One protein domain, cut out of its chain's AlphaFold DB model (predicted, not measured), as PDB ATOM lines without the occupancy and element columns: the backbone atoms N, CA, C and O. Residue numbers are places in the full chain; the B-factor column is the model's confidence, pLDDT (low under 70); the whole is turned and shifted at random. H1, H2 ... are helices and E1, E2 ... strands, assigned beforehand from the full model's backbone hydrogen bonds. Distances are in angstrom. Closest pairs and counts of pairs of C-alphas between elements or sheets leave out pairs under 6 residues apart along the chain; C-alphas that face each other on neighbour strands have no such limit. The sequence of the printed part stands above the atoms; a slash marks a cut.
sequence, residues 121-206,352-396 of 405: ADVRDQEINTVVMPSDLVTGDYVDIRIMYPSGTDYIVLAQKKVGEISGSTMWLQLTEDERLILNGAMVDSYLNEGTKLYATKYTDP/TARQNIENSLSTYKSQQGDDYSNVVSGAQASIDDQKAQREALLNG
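Overview. This is residues 121 to 206 and 352 to 396 of the 405 residues of the protein "Zinc metalloprotease ZmpB" of Clostridium sp. CAG:1219 (UniProt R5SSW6). Picture a strongly twisted sheet of five antiparallel strands with helix H1 covering one of its faces, while the long helix H3 runs past the edge strand E5 and only grazes the sheet. Helix H2 lies off the sheet and makes a corner with the beginning of H3, like the short arm of an L. The printed part has 131 residues with five named strands and three named helices, along the chain E1, E2, E3, E4, H1, E5, H2, H3, and the sheet's order is E1, E4, E3, E2, E5. The class is mixed, helices and strands. The whole is compact, with a radius of gyration of the C-alphas of 15.5 A and spans of 43 by 38 by 25 A.

Along the chain. Start at C-alpha 124, at (168.847, 284.704, 153.662), where strand E1 begins; it takes residues 124 to 128 and is 12.3 A long. Residues 129 to 141 hold no named element, and then E2 takes residues 142 to 148, 19.1 A from first to last C-alpha. E3 follows at residues 154 to 167, 26.7 A long, and bends by 92 degrees at residue 164. Next come E4, residues 170 to 175, 15.2 A, and helix H1, residues 177 to 192, 22.2 A, which you find starting at C-alpha 177, (171.385, 285.569, 161.356). E5 takes residues 197 to 202, 15.6 A. Past the cut, H2 takes residues 352 to 367, 22.6 A. H3, residues 369 to 396, is the longest helix at 41.0 A and ends at C-alpha 396, (179.860, 263.774, 133.991).

Arrangement. Look first at the sheet, whose edge strands are E1 and E5. E1 and E4 are antiparallel at 151 degrees, with N 126 and O 173 2.8 A apart, within hydrogen-bond range. E1, E2, E3 and E4 make a Greek key, four strands in a row along the chain of which the first is the antiparallel neighbour of the fourth. E2, E3 and E4 are its meander, each strand the antiparallel neighbour of the one before. E3 has staggered pairing: its residues 154 to 162 pair with E2 and its residues 163 to 167 with E4. In the hairpin of E2 and E3, N 157 and O 145 are 2.8 A apart; in that of E3 and E4, N 164 and O 172 are also 2.8 A apart. E2 and E5 are antiparallel at 154 degrees, with N 146 and O 199 2.8 A apart. H1 is on one face of the sheet, in two layers, a helix layer on a sheet layer, at a height over the sheet of 7.8 A. It lies over E5 and only just over E2, on which 3 of its C-alphas fall, and it runs along the strands, at 12 degrees to E5 on the local plane. Its closest C-alphas to E3 are those of Leu 183 and Val 157, 6.5 A apart. H3 only grazes the sheet, with its residues 376 to 394; its closest C-alphas to E5 are those of Ala 379 and Lys 197, 6.8 A apart. H2 is not on the sheet. H2 and H3 are close but not clearly touching, the closest C-alphas being those of Lys 365 and Tyr 372, 6.3 A apart. Their lines are only just about perpendicular, at 72 degrees. H1 is apart from both H2 and H3. In H1, H2 and H3 every O i to N i+4 pair is within hydrogen-bond range.

Size, cuts and confidence. The two C-alphas farthest apart are those of Ala 121 and Asp 370, 48.4 A. Residues 207 to 351 are not printed, and across this cut C-alphas 206 and 352 are 32.6 A apart. Of the links that are printed whole, that from E1 to E2 is long, with 13 residues, and the others are tight. The mean pLDDT of the printed part is 83.6; residues 121 to 122, 206, 352 to 353 and 396 are under 70.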
ATOM      1  N   ALA A 121     161.708 286.860 158.661       59.03
ATOM      2  CA  ALA A 121     162.144 287.997 157.844       59.03
ATOM      3  C   ALA A 121     163.677 288.152 157.772       59.03
ATOM      4  O   ALA A 121     164.193 288.947 156.983       59.03
ATOM      5  N   ASP A 122     164.395 287.387 158.586       66.50
ATOM      6  CA  ASP A 122     165.841 287.344 158.723       66.50
ATOM      7  C   ASP A 122     166.519 286.219 157.908       66.50
ATOM      8  O   ASP A 122     167.721 286.266 157.676       66.50
ATOM      9  N   VAL A 123     165.763 285.246 157.377       77.88
ATOM     10  CA  VAL A 123     166.330 284.166 156.546       77.88
ATOM     11  C   VAL A 123     166.914 284.723 155.242       77.88
ATOM     12  O   VAL A 123     166.250 285.473 154.519       77.88
ATOM     13  N   ARG A 124     168.151 284.344 154.909       81.69
ATOM     14  CA  ARG A 124     168.847 284.704 153.662       81.69
ATOM     15  C   ARG A 124     169.450 283.468 153.009       81.69
ATOM     16  O   ARG A 124     169.999 282.618 153.702       81.69
ATOM     17  N   ASP A 125     169.427 283.413 151.679       87.94
ATOM     18  CA  ASP A 125     170.284 282.490 150.936       87.94
ATOM     19  C   ASP A 125     171.757 282.881 151.163       87.94
ATOM     20  O   ASP A 125     172.127 284.055 151.056       87.94
ATOM     21  N   GLN A 126     172.595 281.908 151.513       89.00
ATOM     22  CA  GLN A 126     174.030 282.060 151.745       89.00
ATOM     23  C   GLN A 126     174.801 281.072 150.873       89.00
ATOM     24  O   GLN A 126     174.509 279.875 150.878       89.00
ATOM     25  N   GLU A 127     175.790 281.583 150.144       92.25
ATOM     26  CA  GLU A 127     176.718 280.795 149.334       92.25
ATOM     27  C   GLU A 127     177.813 280.188 150.226       92.25
ATOM     28  O   GLU A 127     178.484 280.906 150.968       92.25
ATOM     29  N   ILE A 128     177.996 278.866 150.168       91.06
ATOM     30  CA  ILE A 128     178.902 278.124 151.052       91.06
ATOM     31  C   ILE A 128     179.774 277.173 150.223       91.06
ATOM     32  O   ILE A 128     179.268 276.215 149.639       91.06
ATOM     33  N   ASN A 129     181.096 277.398 150.215       88.69
ATOM     34  CA  ASN A 129     182.080 276.485 149.601       88.69
ATOM     35  C   ASN A 129     182.980 275.746 150.614       88.69
ATOM     36  O   ASN A 129     183.717 274.829 150.252       88.69
ATOM     37  N   THR A 130     182.949 276.158 151.885       86.56
ATOM     38  CA  THR A 130     183.859 275.640 152.918       86.56
ATOM     39  C   THR A 130     183.406 274.298 153.484       86.56
ATOM     40  O   THR A 130     184.238 273.487 153.885       86.56
ATOM     41  N   VAL A 131     182.094 274.048 153.492       91.94
ATOM     42  CA  VAL A 131     181.513 272.786 153.951       91.94
ATOM     43  C   VAL A 131     181.765 271.696 152.912       91.94
ATOM     44  O   VAL A 131     181.414 271.831 151.741       91.94
ATOM     45  N   VAL A 132     182.339 270.580 153.350       91.50
ATOM     46  CA  VAL A 132     182.589 269.415 152.496       91.50
ATOM     47  C   VAL A 132     181.290 268.640 152.285       91.50
ATOM     48  O   VAL A 132     180.709 268.121 153.236       91.50
ATOM     49  N   MET A 133     180.820 268.577 151.042       91.12
ATOM     50  CA  MET A 133     179.557 267.927 150.684       91.12
ATOM     51  C   MET A 133     179.713 266.426 150.383       91.12
ATOM     52  O   MET A 133     180.729 266.033 149.804       91.12
ATOM     53  N   PRO A 134     178.685 265.600 150.671       89.56
ATOM     54  CA  PRO A 134     178.547 264.260 150.105       89.56
ATOM     55  C   PRO A 134     178.561 264.301 148.574       89.56
ATOM     56  O   PRO A 134     178.040 265.237 147.967       89.56
ATOM     57  N   SER A 135     179.145 263.284 147.942       86.75
ATOM     58  CA  SER A 135     179.276 263.211 146.483       86.75
ATOM     59  C   SER A 135     177.938 262.997 145.761       86.75
ATOM     60  O   SER A 135     177.793 263.438 144.626       86.75
ATOM     61  N   ASP A 136     176.952 262.394 146.429       87.06
ATOM     62  CA  ASP A 136     175.589 262.128 145.949       87.06
ATOM     63  C   ASP A 136     174.556 263.201 146.368       87.06
ATOM     64  O   ASP A 136     173.345 262.981 146.265       87.06
ATOM     65  N   LEU A 137     175.018 264.350 146.874       89.81
ATOM     66  CA  LEU A 137     174.151 265.451 147.293       89.81
ATOM     67  C   LEU A 137     173.545 266.178 146.082       89.81
ATOM     68  O   LEU A 137     174.277 266.657 145.212       89.81
ATOM     69  N   VAL A 138     172.218 266.320 146.064       89.19
ATOM     70  CA  VAL A 138     171.457 266.999 145.008       89.19
ATOM     71  C   VAL A 138     170.609 268.153 145.556       89.19
ATOM     72  O   VAL A 138     170.233 268.189 146.726       89.19
ATOM     73  N   THR A 139     170.302 269.120 144.689       91.19
ATOM     74  CA  THR A 139     169.425 270.260 144.993       91.19
ATOM     75  C   THR A 139     168.089 269.786 145.566       91.19
ATOM     76  O   THR A 139     167.398 268.975 144.951       91.19
ATOM     77  N   GLY A 140     167.696 270.332 146.717       87.00
ATOM     78  CA  GLY A 140     166.463 269.982 147.422       87.00
ATOM     79  C   GLY A 140     166.602 268.902 148.500       87.00
ATOM     80  O   GLY A 140     165.656 268.755 149.276       87.00
ATOM     81  N   ASP A 141     167.745 268.209 148.592       90.12
ATOM     82  CA  ASP A 141     168.081 267.346 149.735       90.12
ATOM     83  C   ASP A 141     168.092 268.146 151.052       90.12
ATOM     84  O   ASP A 141     168.230 269.371 151.060       90.12
ATOM     85  N   TYR A 142     168.009 267.449 152.187       90.38
ATOM     86  CA  TYR A 142     168.256 268.033 153.508       90.38
ATOM     87  C   TYR A 142     169.578 267.509 154.070       90.38
ATOM     88  O   TYR A 142     169.920 266.338 153.883       90.38
ATOM     89  N   VAL A 143     170.318 268.377 154.764       91.94
ATOM     90  CA  VAL A 143     171.610 268.056 155.382       91.94
ATOM     91  C   VAL A 143     171.732 268.600 156.801       91.94
ATOM     92  O   VAL A 143     171.230 269.677 157.113       91.94
ATOM     93  N   ASP A 144     172.478 267.889 157.640       92.38
ATOM     94  CA  ASP A 144     173.108 268.474 158.824       92.38
ATOM     95  C   ASP A 144     174.474 269.031 158.430       92.38
ATOM     96  O   ASP A 144     175.260 268.339 157.782       92.38
ATOM     97  N   ILE A 145     174.792 270.249 158.862       93.50
ATOM     98  CA  ILE A 145     176.155 270.785 158.817       93.50
ATOM     99  C   ILE A 145     176.829 270.418 160.132       93.50
ATOM    100  O   ILE A 145     176.302 270.710 161.205       93.50
ATOM    101  N   ARG A 146     177.980 269.752 160.059       94.00
ATOM    102  CA  ARG A 146     178.649 269.119 161.198       94.00
ATOM    103  C   ARG A 146     180.127 269.476 161.237       94.00
ATOM    104  O   ARG A 146     180.750 269.674 160.193       94.00
ATOM    105  N   ILE A 147     180.681 269.562 162.443       91.38
ATOM    106  CA  ILE A 147     182.099 269.833 162.687       91.38
ATOM    107  C   ILE A 147     182.696 268.717 163.544       91.38
ATOM    108  O   ILE A 147     182.242 268.460 164.658       91.38
ATOM    109  N   MET A 148     183.718 268.053 163.007       90.62
ATOM    110  CA  MET A 148     184.448 266.978 163.674       90.62
ATOM    111  C   MET A 148     185.883 267.419 163.953       90.62
ATOM    112  O   MET A 148     186.620 267.764 163.030       90.62
ATOM    113  N   TYR A 149     186.281 267.387 165.222       87.12
ATOM    114  CA  TYR A 149     187.633 267.714 165.677       87.12
ATOM    115  C   TYR A 149     188.588 266.507 165.572       87.12
ATOM    116  O   TYR A 149     188.125 265.363 165.604       87.12
ATOM    117  N   PRO A 150     189.922 266.719 165.552       82.12
ATOM    118  CA  PRO A 150     190.924 265.641 165.535       82.12
ATOM    119  C   PRO A 150     190.806 264.622 166.678       82.12
ATOM    120  O   PRO A 150     191.243 263.486 166.542       82.12
ATOM    121  N   SER A 151     190.180 264.997 167.797       79.00
ATOM    122  CA  SER A 151     189.849 264.099 168.912       79.00
ATOM    123  C   SER A 151     188.748 263.070 168.593       79.00
ATOM    124  O   SER A 151     188.364 262.305 169.475       79.00
ATOM    125  N   GLY A 152     188.185 263.080 167.379       76.38
ATOM    126  CA  GLY A 152     187.024 262.273 166.985       76.38
ATOM    127  C   GLY A 152     185.690 262.800 167.528       76.38
ATOM    128  O   GLY A 152     184.673 262.120 167.432       76.38
ATOM    129  N   THR A 153     185.680 263.995 168.125       82.12
ATOM    130  CA  THR A 153     184.474 264.615 168.689       82.12
ATOM    131  C   THR A 153     183.707 265.353 167.595       82.12
ATOM    132  O   THR A 153     184.279 266.212 166.928       82.12
ATOM    133  N   ASP A 154     182.428 265.023 167.421       86.75
ATOM    134  CA  ASP A 154     181.590 265.411 166.279       86.75
ATOM    135  C   ASP A 154     180.310 266.119 166.767       86.75
ATOM    136  O   ASP A 154     179.558 265.575 167.579       86.75
ATOM    137  N   TYR A 155     180.085 267.343 166.279       85.75
ATOM    138  CA  TYR A 155     178.988 268.232 166.666       85.75
ATOM    139  C   TYR A 155     178.126 268.636 165.465       85.75
ATOM    140  O   TYR A 155     178.637 268.907 164.379       85.75
ATOM    141  N   ILE A 156     176.817 268.760 165.681       87.81
ATOM    142  CA  ILE A 156     175.866 269.340 164.728       87.81
ATOM    143  C   ILE A 156     175.897 270.864 164.894       87.81
ATOM    144  O   ILE A 156     175.555 271.398 165.952       87.81
ATOM    145  N   VAL A 157     176.334 271.550 163.837       88.75
ATOM    146  CA  VAL A 157     176.433 273.014 163.725       88.75
ATOM    147  C   VAL A 157     175.101 273.614 163.296       88.75
ATOM    148  O   VAL A 157     174.674 274.602 163.879       88.75
ATOM    149  N   LEU A 158     174.461 273.012 162.291       88.44
ATOM    150  CA  LEU A 158     173.130 273.363 161.796       88.44
ATOM    151  C   LEU A 158     172.379 272.074 161.474       88.44
ATOM    152  O   LEU A 158     172.916 271.234 160.751       88.44
ATOM    153  N   ALA A 159     171.160 271.928 161.980       83.88
ATOM    154  CA  ALA A 159     170.330 270.749 161.783       83.88
ATOM    155  C   ALA A 159     169.303 270.942 160.652       83.88
ATOM    156  O   ALA A 159     168.724 272.020 160.499       83.88
ATOM    157  N   GLN A 160     169.060 269.876 159.883       84.38
ATOM    158  CA  GLN A 160     167.993 269.749 158.875       84.38
ATOM    159  C   GLN A 160     167.897 270.927 157.879       84.38
ATOM    160  O   GLN A 160     166.814 271.404 157.533       84.38
ATOM    161  N   LYS A 161     169.033 271.419 157.375       88.00
ATOM    162  CA  LYS A 161     169.056 272.515 156.399       88.00
ATOM    163  C   LYS A 161     168.766 271.993 154.997       88.00
ATOM    164  O   LYS A 161     169.466 271.117 154.492       88.00
ATOM    165  N   LYS A 162     167.746 272.559 154.349       89.31
ATOM    166  CA  LYS A 162     167.439 272.275 152.945       89.31
ATOM    167  C   LYS A 162     168.506 272.867 152.031       89.31
ATOM    168  O   LYS A 162     168.821 274.053 152.134       89.31
ATOM    169  N   VAL A 163     169.013 272.054 151.116       92.69
ATOM    170  CA  VAL A 163     169.987 272.459 150.107       92.69
ATOM    171  C   VAL A 163     169.273 273.160 148.958       92.69
ATOM    172  O   VAL A 163     168.374 272.598 148.331       92.69
ATOM    173  N   GLY A 164     169.662 274.408 148.710       90.56
ATOM    174  CA  GLY A 164     169.244 275.199 147.560       90.56
ATOM    175  C   GLY A 164     170.027 274.811 146.308       90.56
ATOM    176  O   GLY A 164     170.253 273.633 146.039       90.56
ATOM    177  N   GLU A 165     170.442 275.808 145.529       92.31
ATOM    178  CA  GLU A 165     171.297 275.592 144.361       92.31
ATOM    179  C   GLU A 165     172.619 274.894 144.739       92.31
ATOM    180  O   GLU A 165     173.125 275.023 145.857       92.31
ATOM    181  N   ILE A 166     173.172 274.140 143.790       90.31
ATOM    182  CA  ILE A 166     174.459 273.460 143.905       90.31
ATOM    183  C   ILE A 166     175.253 273.742 142.627       90.31
ATOM    184  O   ILE A 166     174.784 273.445 141.531       90.31
ATOM    185  N   SER A 167     176.468 274.279 142.761       87.31
ATOM    186  CA  SER A 167     177.335 274.619 141.627       87.31
ATOM    187  C   SER A 167     178.804 274.381 141.973       87.31
ATOM    188  O   SER A 167     179.344 275.008 142.882       87.31
ATOM    189  N   GLY A 168     179.458 273.444 141.274       84.69
ATOM    190  CA  GLY A 168     180.863 273.086 141.518       84.69
ATOM    191  C   GLY A 168     181.149 272.830 143.003       84.69
ATOM    192  O   GLY A 168     180.405 272.105 143.658       84.69
ATOM    193  N   SER A 169     182.187 273.464 143.554       84.31
ATOM    194  CA  SER A 169     182.555 273.494 144.985       84.31
ATOM    195  C   SER A 169     181.429 273.816 145.997       84.31
ATOM    196  O   SER A 169     181.585 273.574 147.191       84.31
ATOM    197  N   THR A 170     180.321 274.407 145.544       88.81
ATOM    198  CA  THR A 170     179.493 275.319 146.347       88.81
ATOM    199  C   THR A 170     178.032 274.872 146.458       88.81
ATOM    200  O   THR A 170     177.473 274.285 145.527       88.81
ATOM    201  N   MET A 171     177.408 275.175 147.597       92.31
ATOM    202  CA  MET A 171     175.973 275.015 147.856       92.31
ATOM    203  C   MET A 171     175.363 276.291 148.432       92.31
ATOM    204  O   MET A 171     176.039 277.053 149.124       92.31
ATOM    205  N   TRP A 172     174.070 276.485 148.194       94.50
ATOM    206  CA  TRP A 172     173.286 277.561 148.789       94.50
ATOM    207  C   TRP A 172     172.430 277.011 149.930       94.50
ATOM    208  O   TRP A 172     171.730 276.013 149.755       94.50
ATOM    209  N   LEU A 173     172.470 277.658 151.098       92.81
ATOM    210  CA  LEU A 173     171.605 277.344 152.243       92.81
ATOM    211  C   LEU A 173     170.831 278.578 152.693       92.81
ATOM    212  O   LEU A 173     171.364 279.683 152.702       92.81
ATOM    213  N   GLN A 174     169.592 278.372 153.132       87.75
ATOM    214  CA  GLN A 174     168.767 279.412 153.745       87.75
ATOM    215  C   GLN A 174     169.006 279.452 155.252       87.75
ATOM    216  O   GLN A 174     168.609 278.529 155.968       87.75
ATOM    217  N   LEU A 175     169.678 280.507 155.720       85.06
ATOM    218  CA  LEU A 175     170.113 280.679 157.108       85.06
ATOM    219  C   LEU A 175     169.488 281.933 157.732       85.06
ATOM    220  O   LEU A 175     169.425 282.969 157.069       85.06
ATOM    221  N   THR A 176     169.075 281.864 158.999       78.19
ATOM    222  CA  THR A 176     168.868 283.066 159.838       78.19
ATOM    223  C   THR A 176     170.208 283.694 160.241       78.19
ATOM    224  O   THR A 176     171.263 283.086 160.055       78.19
ATOM    225  N   GLU A 177     170.197 284.895 160.818       71.25
ATOM    226  CA  GLU A 177     171.385 285.569 161.356       71.25
ATOM    227  C   GLU A 177     172.080 284.714 162.422       71.25
ATOM    228  O   GLU A 177     173.299 284.548 162.382       71.25
ATOM    229  N   ASP A 178     171.300 284.100 163.313       72.19
ATOM    230  CA  ASP A 178     171.776 283.175 164.343       72.19
ATOM    231  C   ASP A 178     172.470 281.943 163.739       72.19
ATOM    232  O   ASP A 178     173.597 281.610 164.106       72.19
ATOM    233  N   GLU A 179     171.842 281.290 162.758       81.62
ATOM    234  CA  GLU A 179     172.419 280.134 162.062       81.62
ATOM    235  C   GLU A 179     173.685 280.512 161.276       81.62
ATOM    236  O   GLU A 179     174.700 279.813 161.329       81.62
ATOM    237  N   ARG A 180     173.655 281.654 160.580       83.31
ATOM    238  CA  ARG A 180     174.788 282.221 159.836       83.31
ATOM    239  C   ARG A 180     175.965 282.511 160.766       83.31
ATOM    240  O   ARG A 180     177.117 282.275 160.406       83.31
ATOM    241  N   LEU A 181     175.693 283.000 161.970       79.06
ATOM    242  CA  LEU A 181     176.691 283.325 162.980       79.06
ATOM    243  C   LEU A 181     177.307 282.077 163.626       79.06
ATOM    244  O   LEU A 181     178.531 282.003 163.757       79.06
ATOM    245  N   ILE A 182     176.487 281.074 163.949       82.12
ATOM    246  CA  ILE A 182     176.940 279.760 164.430       82.12
ATOM    247  C   ILE A 182     177.820 279.080 163.366       82.12
ATOM    248  O   ILE A 182     178.918 278.612 163.684       82.12
ATOM    249  N   LEU A 183     177.401 279.109 162.093       88.75
ATOM    250  CA  LEU A 183     178.176 278.588 160.963       88.75
ATOM    251  C   LEU A 183     179.510 279.322 160.779       88.75
ATOM    252  O   LEU A 183     180.538 278.669 160.623       88.75
ATOM    253  N   ASN A 184     179.526 280.657 160.851       85.31
ATOM    254  CA  ASN A 184     180.765 281.440 160.793       85.31
ATOM    255  C   ASN A 184     181.721 281.073 161.941       85.31
ATOM    256  O   ASN A 184     182.928 280.954 161.731       85.31
ATOM    257  N   GLY A 185     181.189 280.830 163.144       82.06
ATOM    258  CA  GLY A 185     181.961 280.318 164.276       82.06
ATOM    259  C   GLY A 185     182.581 278.946 163.996       82.06
ATOM    260  O   GLY A 185     183.752 278.739 164.297       82.06
ATOM    261  N   ALA A 186     181.832 278.018 163.395       87.94
ATOM    262  CA  ALA A 186     182.333 276.696 162.998       87.94
ATOM    263  C   ALA A 186     183.356 276.763 161.850       87.94
ATOM    264  O   ALA A 186     184.348 276.036 161.854       87.94
ATOM    265  N   MET A 187     183.159 277.675 160.896       87.81
ATOM    266  CA  MET A 187     184.097 277.948 159.809       87.81
ATOM    267  C   MET A 187     185.444 278.435 160.357       87.81
ATOM    268  O   MET A 187     186.476 277.847 160.035       87.81
ATOM    269  N   VAL A 188     185.446 279.441 161.240       85.81
ATOM    270  CA  VAL A 188     186.669 279.923 161.908       85.81
ATOM    271  C   VAL A 188     187.342 278.804 162.707       85.81
ATOM    272  O   VAL A 188     188.552 278.623 162.587       85.81
ATOM    273  N   ASP A 189     186.577 278.011 163.462       83.69
ATOM    274  CA  ASP A 189     187.107 276.872 164.221       83.69
ATOM    275  C   ASP A 189     187.765 275.808 163.335       83.69
ATOM    276  O   ASP A 189     188.800 275.263 163.723       83.69
ATOM    277  N   SER A 190     187.204 275.540 162.150       87.44
ATOM    278  CA  SER A 190     187.761 274.572 161.197       87.44
ATOM    279  C   SER A 190     189.108 275.008 160.610       87.44
ATOM    280  O   SER A 190     189.972 274.167 160.378       87.44
ATOM    281  N   TYR A 191     189.327 276.318 160.440       84.31
ATOM    282  CA  TYR A 191     190.611 276.869 159.992       84.31
ATOM    283  C   TYR A 191     191.622 277.063 161.127       84.31
ATOM    284  O   TYR A 191     192.825 276.965 160.896       84.31
ATOM    285  N   LEU A 192     191.158 277.358 162.344       80.69
ATOM    286  CA  LEU A 192     192.028 277.584 163.502       80.69
ATOM    287  C   LEU A 192     192.628 276.278 164.045       80.69
ATOM    288  O   LEU A 192     193.743 276.276 164.569       80.69
ATOM    289  N   ASN A 193     191.887 275.174 163.934       79.88
ATOM    290  CA  ASN A 193     192.260 273.879 164.486       79.88
ATOM    291  C   ASN A 193     192.536 272.886 163.354       79.88
ATOM    292  O   ASN A 193     191.621 272.220 162.867       79.88
ATOM    293  N   GLU A 194     193.804 272.769 162.956       78.94
ATOM    294  CA  GLU A 194     194.266 271.807 161.946       78.94
ATOM    295  C   GLU A 194     193.659 270.413 162.171       78.94
ATOM    296  O   GLU A 194     193.616 269.929 163.305       78.94
ATOM    297  N   GLY A 195     193.207 269.772 161.089       79.12
ATOM    298  CA  GLY A 195     192.566 268.452 161.103       79.12
ATOM    299  C   GLY A 195     191.079 268.446 161.459       79.12
ATOM    300  O   GLY A 195     190.458 267.385 161.444       79.12
ATOM    301  N   THR A 196     190.492 269.605 161.760       85.69
ATOM    302  CA  THR A 196     189.045 269.738 161.971       85.69
ATOM    303  C   THR A 196     188.316 269.718 160.629       85.69
ATOM    304  O   THR A 196     188.647 270.481 159.723       85.69
ATOM    305  N   LYS A 197     187.295 268.868 160.491       89.25
ATOM    306  CA  LYS A 197     186.495 268.733 159.266       89.25
ATOM    307  C   LYS A 197     185.118 269.364 159.457       89.25
ATOM    308  O   LYS A 197     184.361 268.920 160.315       89.25
ATOM    309  N   LEU A 198     184.781 270.347 158.623       92.69
ATOM    310  CA  LEU A 198     183.432 270.910 158.494       92.69
ATOM    311  C   LEU A 198     182.747 270.284 157.265       92.69
ATOM    312  O   LEU A 198     183.231 270.440 156.145       92.69
ATOM    313  N   TYR A 199     181.658 269.540 157.454       93.25
ATOM    314  CA  TYR A 199     181.040 268.722 156.402       93.25
ATOM    315  C   TYR A 199     179.518 268.658 156.513       93.25
ATOM    316  O   TYR A 199     178.947 268.858 157.581       93.25
ATOM    317  N   ALA A 200     178.859 268.367 155.395       93.69
ATOM    318  CA  ALA A 200     177.430 268.106 155.340       93.69
ATOM    319  C   ALA A 200     177.158 266.596 155.444       93.69
ATOM    320  O   ALA A 200     177.886 265.782 154.876       93.69
ATOM    321  N   THR A 201     176.100 266.209 156.155       91.69
ATOM    322  CA  THR A 201     175.592 264.829 156.232       91.69
ATOM    323  C   THR A 201     174.160 264.807 155.717       91.69
ATOM    324  O   THR A 201     173.308 265.497 156.266       91.69
ATOM    325  N   LYS A 202     173.899 264.046 154.652       90.44
ATOM    326  CA  LYS A 202     172.589 263.959 153.993       90.44
ATOM    327  C   LYS A 202     171.599 263.118 154.802       90.44
ATOM    328  O   LYS A 202     171.944 262.039 155.280       90.44
ATOM    329  N   TYR A 203     170.368 263.610 154.913       85.50
ATOM    330  CA  TYR A 203     169.243 262.883 155.499       85.50
ATOM    331  C   TYR A 203     168.770 261.764 154.567       85.50
ATOM    332  O   TYR A 203     168.685 261.953 153.353       85.50
ATOM    333  N   THR A 204     168.428 260.606 155.132       82.56
ATOM    334  CA  THR A 204     167.898 259.469 154.360       82.56
ATOM    335  C   THR A 204     166.392 259.564 154.148       82.56
ATOM    336  O   THR A 204     165.892 259.109 153.125       82.56
ATOM    337  N   ASP A 205     165.677 260.144 155.115       73.44
ATOM    338  CA  ASP A 205     164.240 260.409 155.047       73.44
ATOM    339  C   ASP A 205     163.949 261.731 155.780       73.44
ATOM    340  O   ASP A 205     163.753 261.727 156.995       73.44
ATOM    341  N   PRO A 206     163.951 262.876 155.073       66.81
ATOM    342  CA  PRO A 206     163.737 264.182 155.693       66.81
ATOM    343  C   PRO A 206     162.359 264.366 156.347       66.81
ATOM    344  O   PRO A 206     162.217 265.253 157.185       66.81
ATOM    345  N   THR A 352     180.769 277.419 179.662       64.50
ATOM    346  CA  THR A 352     181.294 276.236 180.365       64.50
ATOM    347  C   THR A 352     181.415 275.021 179.442       64.50
ATOM    348  O   THR A 352     182.428 274.324 179.473       64.50
ATOM    349  N   ALA A 353     180.413 274.771 178.589       66.56
ATOM    350  CA  ALA A 353     180.479 273.682 177.614       66.56
ATOM    351  C   ALA A 353     181.639 273.903 176.633       66.56
ATOM    352  O   ALA A 353     182.417 272.981 176.384       66.56
ATOM    353  N   ARG A 354     181.821 275.142 176.156       80.75
ATOM    354  CA  ARG A 354     182.925 275.481 175.252       80.75
ATOM    355  C   ARG A 354     184.305 275.331 175.900       80.75
ATOM    356  O   ARG A 354     185.198 274.761 175.278       80.75
ATOM    357  N   GLN A 355     184.476 275.772 177.147       75.75
ATOM    358  CA  GLN A 355     185.733 275.610 177.890       75.75
ATOM    359  C   GLN A 355     186.154 274.137 178.004       75.75
ATOM    360  O   GLN A 355     187.335 273.822 177.865       75.75
ATOM    361  N   ASN A 356     185.204 273.215 178.192       76.38
ATOM    362  CA  ASN A 356     185.501 271.781 178.234       76.38
ATOM    363  C   ASN A 356     186.040 271.254 176.890       76.38
ATOM    364  O   ASN A 356     186.977 270.452 176.884       76.38
ATOM    365  N   ILE A 357     185.496 271.729 175.763       78.50
ATOM    366  CA  ILE A 357     185.962 271.381 174.409       78.50
ATOM    367  C   ILE A 357     187.386 271.907 174.186       78.50
ATOM    368  O   ILE A 357     188.273 271.141 173.811       78.50
ATOM    369  N   GLU A 358     187.631 273.188 174.484       81.62
ATOM    370  CA  GLU A 358     188.942 273.836 174.311       81.62
ATOM    371  C   GLU A 358     190.032 273.159 175.166       81.62
ATOM    372  O   GLU A 358     191.117 272.849 174.666       81.62
ATOM    373  N   ASN A 359     189.719 272.823 176.422       81.94
ATOM    374  CA  ASN A 359     190.620 272.081 177.309       81.94
ATOM    375  C   ASN A 359     190.913 270.661 176.793       81.94
ATOM    376  O   ASN A 359     192.063 270.211 176.839       81.94
ATOM    377  N   SER A 360     189.901 269.956 176.278       79.19
ATOM    378  CA  SER A 360     190.060 268.599 175.732       79.19
ATOM    379  C   SER A 360     190.931 268.596 174.474       79.19
ATOM    380  O   SER A 360     191.843 267.777 174.360       79.19
ATOM    381  N   LEU A 361     190.720 269.556 173.568       81.19
ATOM    382  CA  LEU A 361     191.504 269.703 172.340       81.19
ATOM    383  C   LEU A 361     192.967 270.071 172.637       81.19
ATOM    384  O   LEU A 361     193.882 269.465 172.078       81.19
ATOM    385  N   SER A 362     193.198 270.998 173.575       82.19
ATOM    386  CA  SER A 362     194.548 271.333 174.052       82.19
ATOM    387  C   SER A 362     195.248 270.122 174.679       82.19
ATOM    388  O   SER A 362     196.432 269.890 174.430       82.19
ATOM    389  N   THR A 363     194.522 269.329 175.475       83.62
ATOM    390  CA  THR A 363     195.061 268.119 176.109       83.62
ATOM    391  C   THR A 363     195.471 267.099 175.048       83.62
ATOM    392  O   THR A 363     196.631 266.686 175.033       83.62
ATOM    393  N   TYR A 364     194.576 266.781 174.106       78.31
ATOM    394  CA  TYR A 364     194.838 265.862 172.995       78.31
ATOM    395  C   TYR A 364     196.076 266.280 172.183       78.31
ATOM    396  O   TYR A 364     197.005 265.488 172.039       78.31
ATOM    397  N   LYS A 365     196.165 267.552 171.766       81.56
ATOM    398  CA  LYS A 365     197.327 268.082 171.028       81.56
ATOM    399  C   LYS A 365     198.644 267.973 171.807       81.56
ATOM    400  O   LYS A 365     199.687 267.734 171.206       81.56
ATOM    401  N   SER A 366     198.613 268.152 173.130       81.88
ATOM    402  CA  SER A 366     199.818 268.093 173.974       81.88
ATOM    403  C   SER A 366     200.295 266.676 174.312       81.88
ATOM    404  O   SER A 366     201.486 266.486 174.545       81.88
ATOM    405  N   GLN A 367     199.389 265.694 174.351       80.06
ATOM    406  CA  GLN A 367     199.697 264.317 174.762       80.06
ATOM    407  C   GLN A 367     199.901 263.366 173.576       80.06
ATOM    408  O   GLN A 367     200.705 262.446 173.674       80.06
ATOM    409  N   GLN A 368     199.207 263.602 172.460       77.38
ATOM    410  CA  GLN A 368     199.098 262.691 171.314       77.38
ATOM    411  C   GLN A 368     199.641 263.339 170.023       77.38
ATOM    412  O   GLN A 368     199.024 263.232 168.970       77.38
ATOM    413  N   GLY A 369     200.760 264.069 170.092       73.19
ATOM    414  CA  GLY A 369     201.228 264.951 169.004       73.19
ATOM    415  C   GLY A 369     201.447 264.277 167.638       73.19
ATOM    416  O   GLY A 369     201.052 264.837 166.613       73.19
ATOM    417  N   ASP A 370     202.014 263.068 167.614       76.12
ATOM    418  CA  ASP A 370     202.228 262.315 166.367       76.12
ATOM    419  C   ASP A 370     200.898 261.795 165.791       76.12
ATOM    420  O   ASP A 370     200.624 261.959 164.600       76.12
ATOM    421  N   ASP A 371     200.022 261.249 166.643       73.81
ATOM    422  CA  ASP A 371     198.674 260.808 166.255       73.81
ATOM    423  C   ASP A 371     197.822 261.983 165.752       73.81
ATOM    424  O   ASP A 371     197.137 261.852 164.740       73.81
ATOM    425  N   TYR A 372     197.916 263.151 166.398       74.94
ATOM    426  CA  TYR A 372     197.269 264.392 165.972       74.94
ATOM    427  C   TYR A 372     197.676 264.742 164.535       74.94
ATOM    428  O   TYR A 372     196.813 264.931 163.684       74.94
ATOM    429  N   SER A 373     198.980 264.751 164.234       78.50
ATOM    430  CA  SER A 373     199.507 265.029 162.888       78.50
ATOM    431  C   SER A 373     199.018 264.020 161.832       78.50
ATOM    432  O   SER A 373     198.668 264.392 160.705       78.50
ATOM    433  N   ASN A 374     198.922 262.740 162.206       81.06
ATOM    434  CA  ASN A 374     198.402 261.685 161.336       81.06
ATOM    435  C   ASN A 374     196.899 261.860 161.051       81.06
ATOM    436  O   ASN A 374     196.481 261.774 159.894       81.06
ATOM    437  N   VAL A 375     196.092 262.162 162.076       78.31
ATOM    438  CA  VAL A 375     194.653 262.442 161.932       78.31
ATOM    439  C   VAL A 375     194.419 263.687 161.078       78.31
ATOM    440  O   VAL A 375     193.591 263.645 160.171       78.31
ATOM    441  N   VAL A 376     195.187 264.762 161.296       80.81
ATOM    442  CA  VAL A 376     195.154 265.988 160.479       80.81
ATOM    443  C   VAL A 376     195.373 265.672 159.001       80.81
ATOM    444  O   VAL A 376     194.576 266.068 158.149       80.81
ATOM    445  N   SER A 377     196.433 264.919 158.704       83.12
ATOM    446  CA  SER A 377     196.822 264.575 157.334       83.12
ATOM    447  C   SER A 377     195.778 263.689 156.642       83.12
ATOM    448  O   SER A 377     195.415 263.938 155.491       83.12
ATOM    449  N   GLY A 378     195.249 262.683 157.349       82.38
ATOM    450  CA  GLY A 378     194.200 261.799 156.832       82.38
ATOM    451  C   GLY A 378     192.857 262.508 156.627       82.38
ATOM    452  O   GLY A 378     192.182 262.270 155.623       82.38
ATOM    453  N   ALA A 379     192.487 263.422 157.531       79.81
ATOM    454  CA  ALA A 379     191.295 264.250 157.388       79.81
ATOM    455  C   ALA A 379     191.388 265.143 156.142       79.81
ATOM    456  O   ALA A 379     190.450 265.157 155.347       79.81
ATOM    457  N   GLN A 380     192.524 265.819 155.931       82.19
ATOM    458  CA  GLN A 380     192.738 266.676 154.762       82.19
ATOM    459  C   GLN A 380     192.650 265.888 153.445       82.19
ATOM    460  O   GLN A 380     191.882 266.266 152.563       82.19
ATOM    461  N   ALA A 381     193.330 264.740 153.339       84.56
ATOM    462  CA  ALA A 381     193.250 263.889 152.148       84.56
ATOM    463  C   ALA A 381     191.803 263.444 151.839       84.56
ATOM    464  O   ALA A 381     191.345 263.554 150.705       84.56
ATOM    465  N   SER A 382     191.040 263.038 152.864       82.00
ATOM    466  CA  SER A 382     189.621 262.678 152.713       82.00
ATOM    467  C   SER A 382     188.746 263.839 152.219       82.00
ATOM    468  O   SER A 382     187.750 263.600 151.533       82.00
ATOM    469  N   ILE A 383     189.067 265.080 152.592       83.00
ATOM    470  CA  ILE A 383     188.345 266.276 152.142       83.00
ATOM    471  C   ILE A 383     188.598 266.521 150.652       83.00
ATOM    472  O   ILE A 383     187.649 266.769 149.903       83.00
ATOM    473  N   ASP A 384     189.854 266.424 150.227       85.31
ATOM    474  CA  ASP A 384     190.257 266.697 148.849       85.31
ATOM    475  C   ASP A 384     189.736 265.613 147.885       85.31
ATOM    476  O   ASP A 384     189.167 265.942 146.840       85.31
ATOM    477  N   ASP A 385     189.784 264.337 148.288       85.81
ATOM    478  CA  ASP A 385     189.180 263.218 147.547       85.81
ATOM    479  C   ASP A 385     187.663 263.398 147.350       85.81
ATOM    480  O   ASP A 385     187.138 263.181 146.255       85.81
ATOM    481  N   GLN A 386     186.936 263.818 148.395       81.94
ATOM    482  CA  GLN A 386     185.483 264.030 148.322       81.94
ATOM    483  C   GLN A 386     185.114 265.186 147.383       81.94
ATOM    484  O   GLN A 386     184.155 265.070 146.612       81.94
ATOM    485  N   LYS A 387     185.896 266.275 147.384       82.94
ATOM    486  CA  LYS A 387     185.721 267.388 146.438       82.94
ATOM    487  C   LYS A 387     185.944 266.933 144.995       82.94
ATOM    488  O   LYS A 387     185.072 267.158 144.155       82.94
ATOM    489  N   ALA A 388     187.037 266.215 144.729       85.44
ATOM    490  CA  ALA A 388     187.362 265.709 143.396       85.44
ATOM    491  C   ALA A 388     186.295 264.739 142.845       85.44
ATOM    492  O   ALA A 388     185.889 264.853 141.687       85.44
ATOM    493  N   GLN A 389     185.784 263.818 143.674       85.12
ATOM    494  CA  GLN A 389     184.702 262.904 143.281       85.12
ATOM    495  C   GLN A 389     183.425 263.653 142.881       85.12
ATOM    496  O   GLN A 389     182.783 263.309 141.889       85.12
ATOM    497  N   ARG A 390     183.060 264.693 143.636       82.38
ATOM    498  CA  ARG A 390     181.847 265.473 143.377       82.38
ATOM    499  C   ARG A 390     181.970 266.348 142.126       82.38
ATOM    500  O   ARG A 390     181.023 266.430 141.349       82.38
ATOM    501  N   GLU A 391     183.139 266.933 141.877       81.44
ATOM    502  CA  GLU A 391     183.424 267.647 140.625       81.44
ATOM    503  C   GLU A 391     183.356 266.714 139.405       81.44
ATOM    504  O   GLU A 391     182.795 267.091 138.374       81.44
ATOM    505  N   ALA A 392     183.827 265.468 139.527       82.19
ATOM    506  CA  ALA A 392     183.698 264.466 138.470       82.19
ATOM    507  C   ALA A 392     182.233 264.087 138.174       82.19
ATOM    508  O   ALA A 392     181.866 263.956 137.006       82.19
ATOM    509  N   LEU A 393     181.381 263.953 139.198       78.06
ATOM    510  CA  LEU A 393     179.951 263.651 139.030       78.06
ATOM    511  C   LEU A 393     179.189 264.800 138.352       78.06
ATOM    512  O   LEU A 393     178.434 264.562 137.406       78.06
ATOM    513  N   LEU A 394     179.434 266.043 138.778       71.38
ATOM    514  CA  LEU A 394     178.833 267.235 138.170       71.38
ATOM    515  C   LEU A 394     179.251 267.384 136.698       71.38
ATOM    516  O   LEU A 394     178.398 267.572 135.832       71.38
ATOM    517  N   ASN A 395     180.543 267.220 136.397       72.56
ATOM    518  CA  ASN A 395     181.059 267.292 135.028       72.56
ATOM    519  C   ASN A 395     180.587 266.117 134.153       72.56
ATOM    520  O   ASN A 395     180.331 266.300 132.967       72.56
ATOM    521  N   GLY A 396     180.423 264.916 134.715       62.47
ATOM    522  CA  GLY A 396     179.860 263.774 133.991       62.47
ATOM    523  C   GLY A 396     178.419 264.030 133.535       62.47
ATOM    524  O   GLY A 396     178.070 263.741 132.388       62.47
TER     525      GLY A 396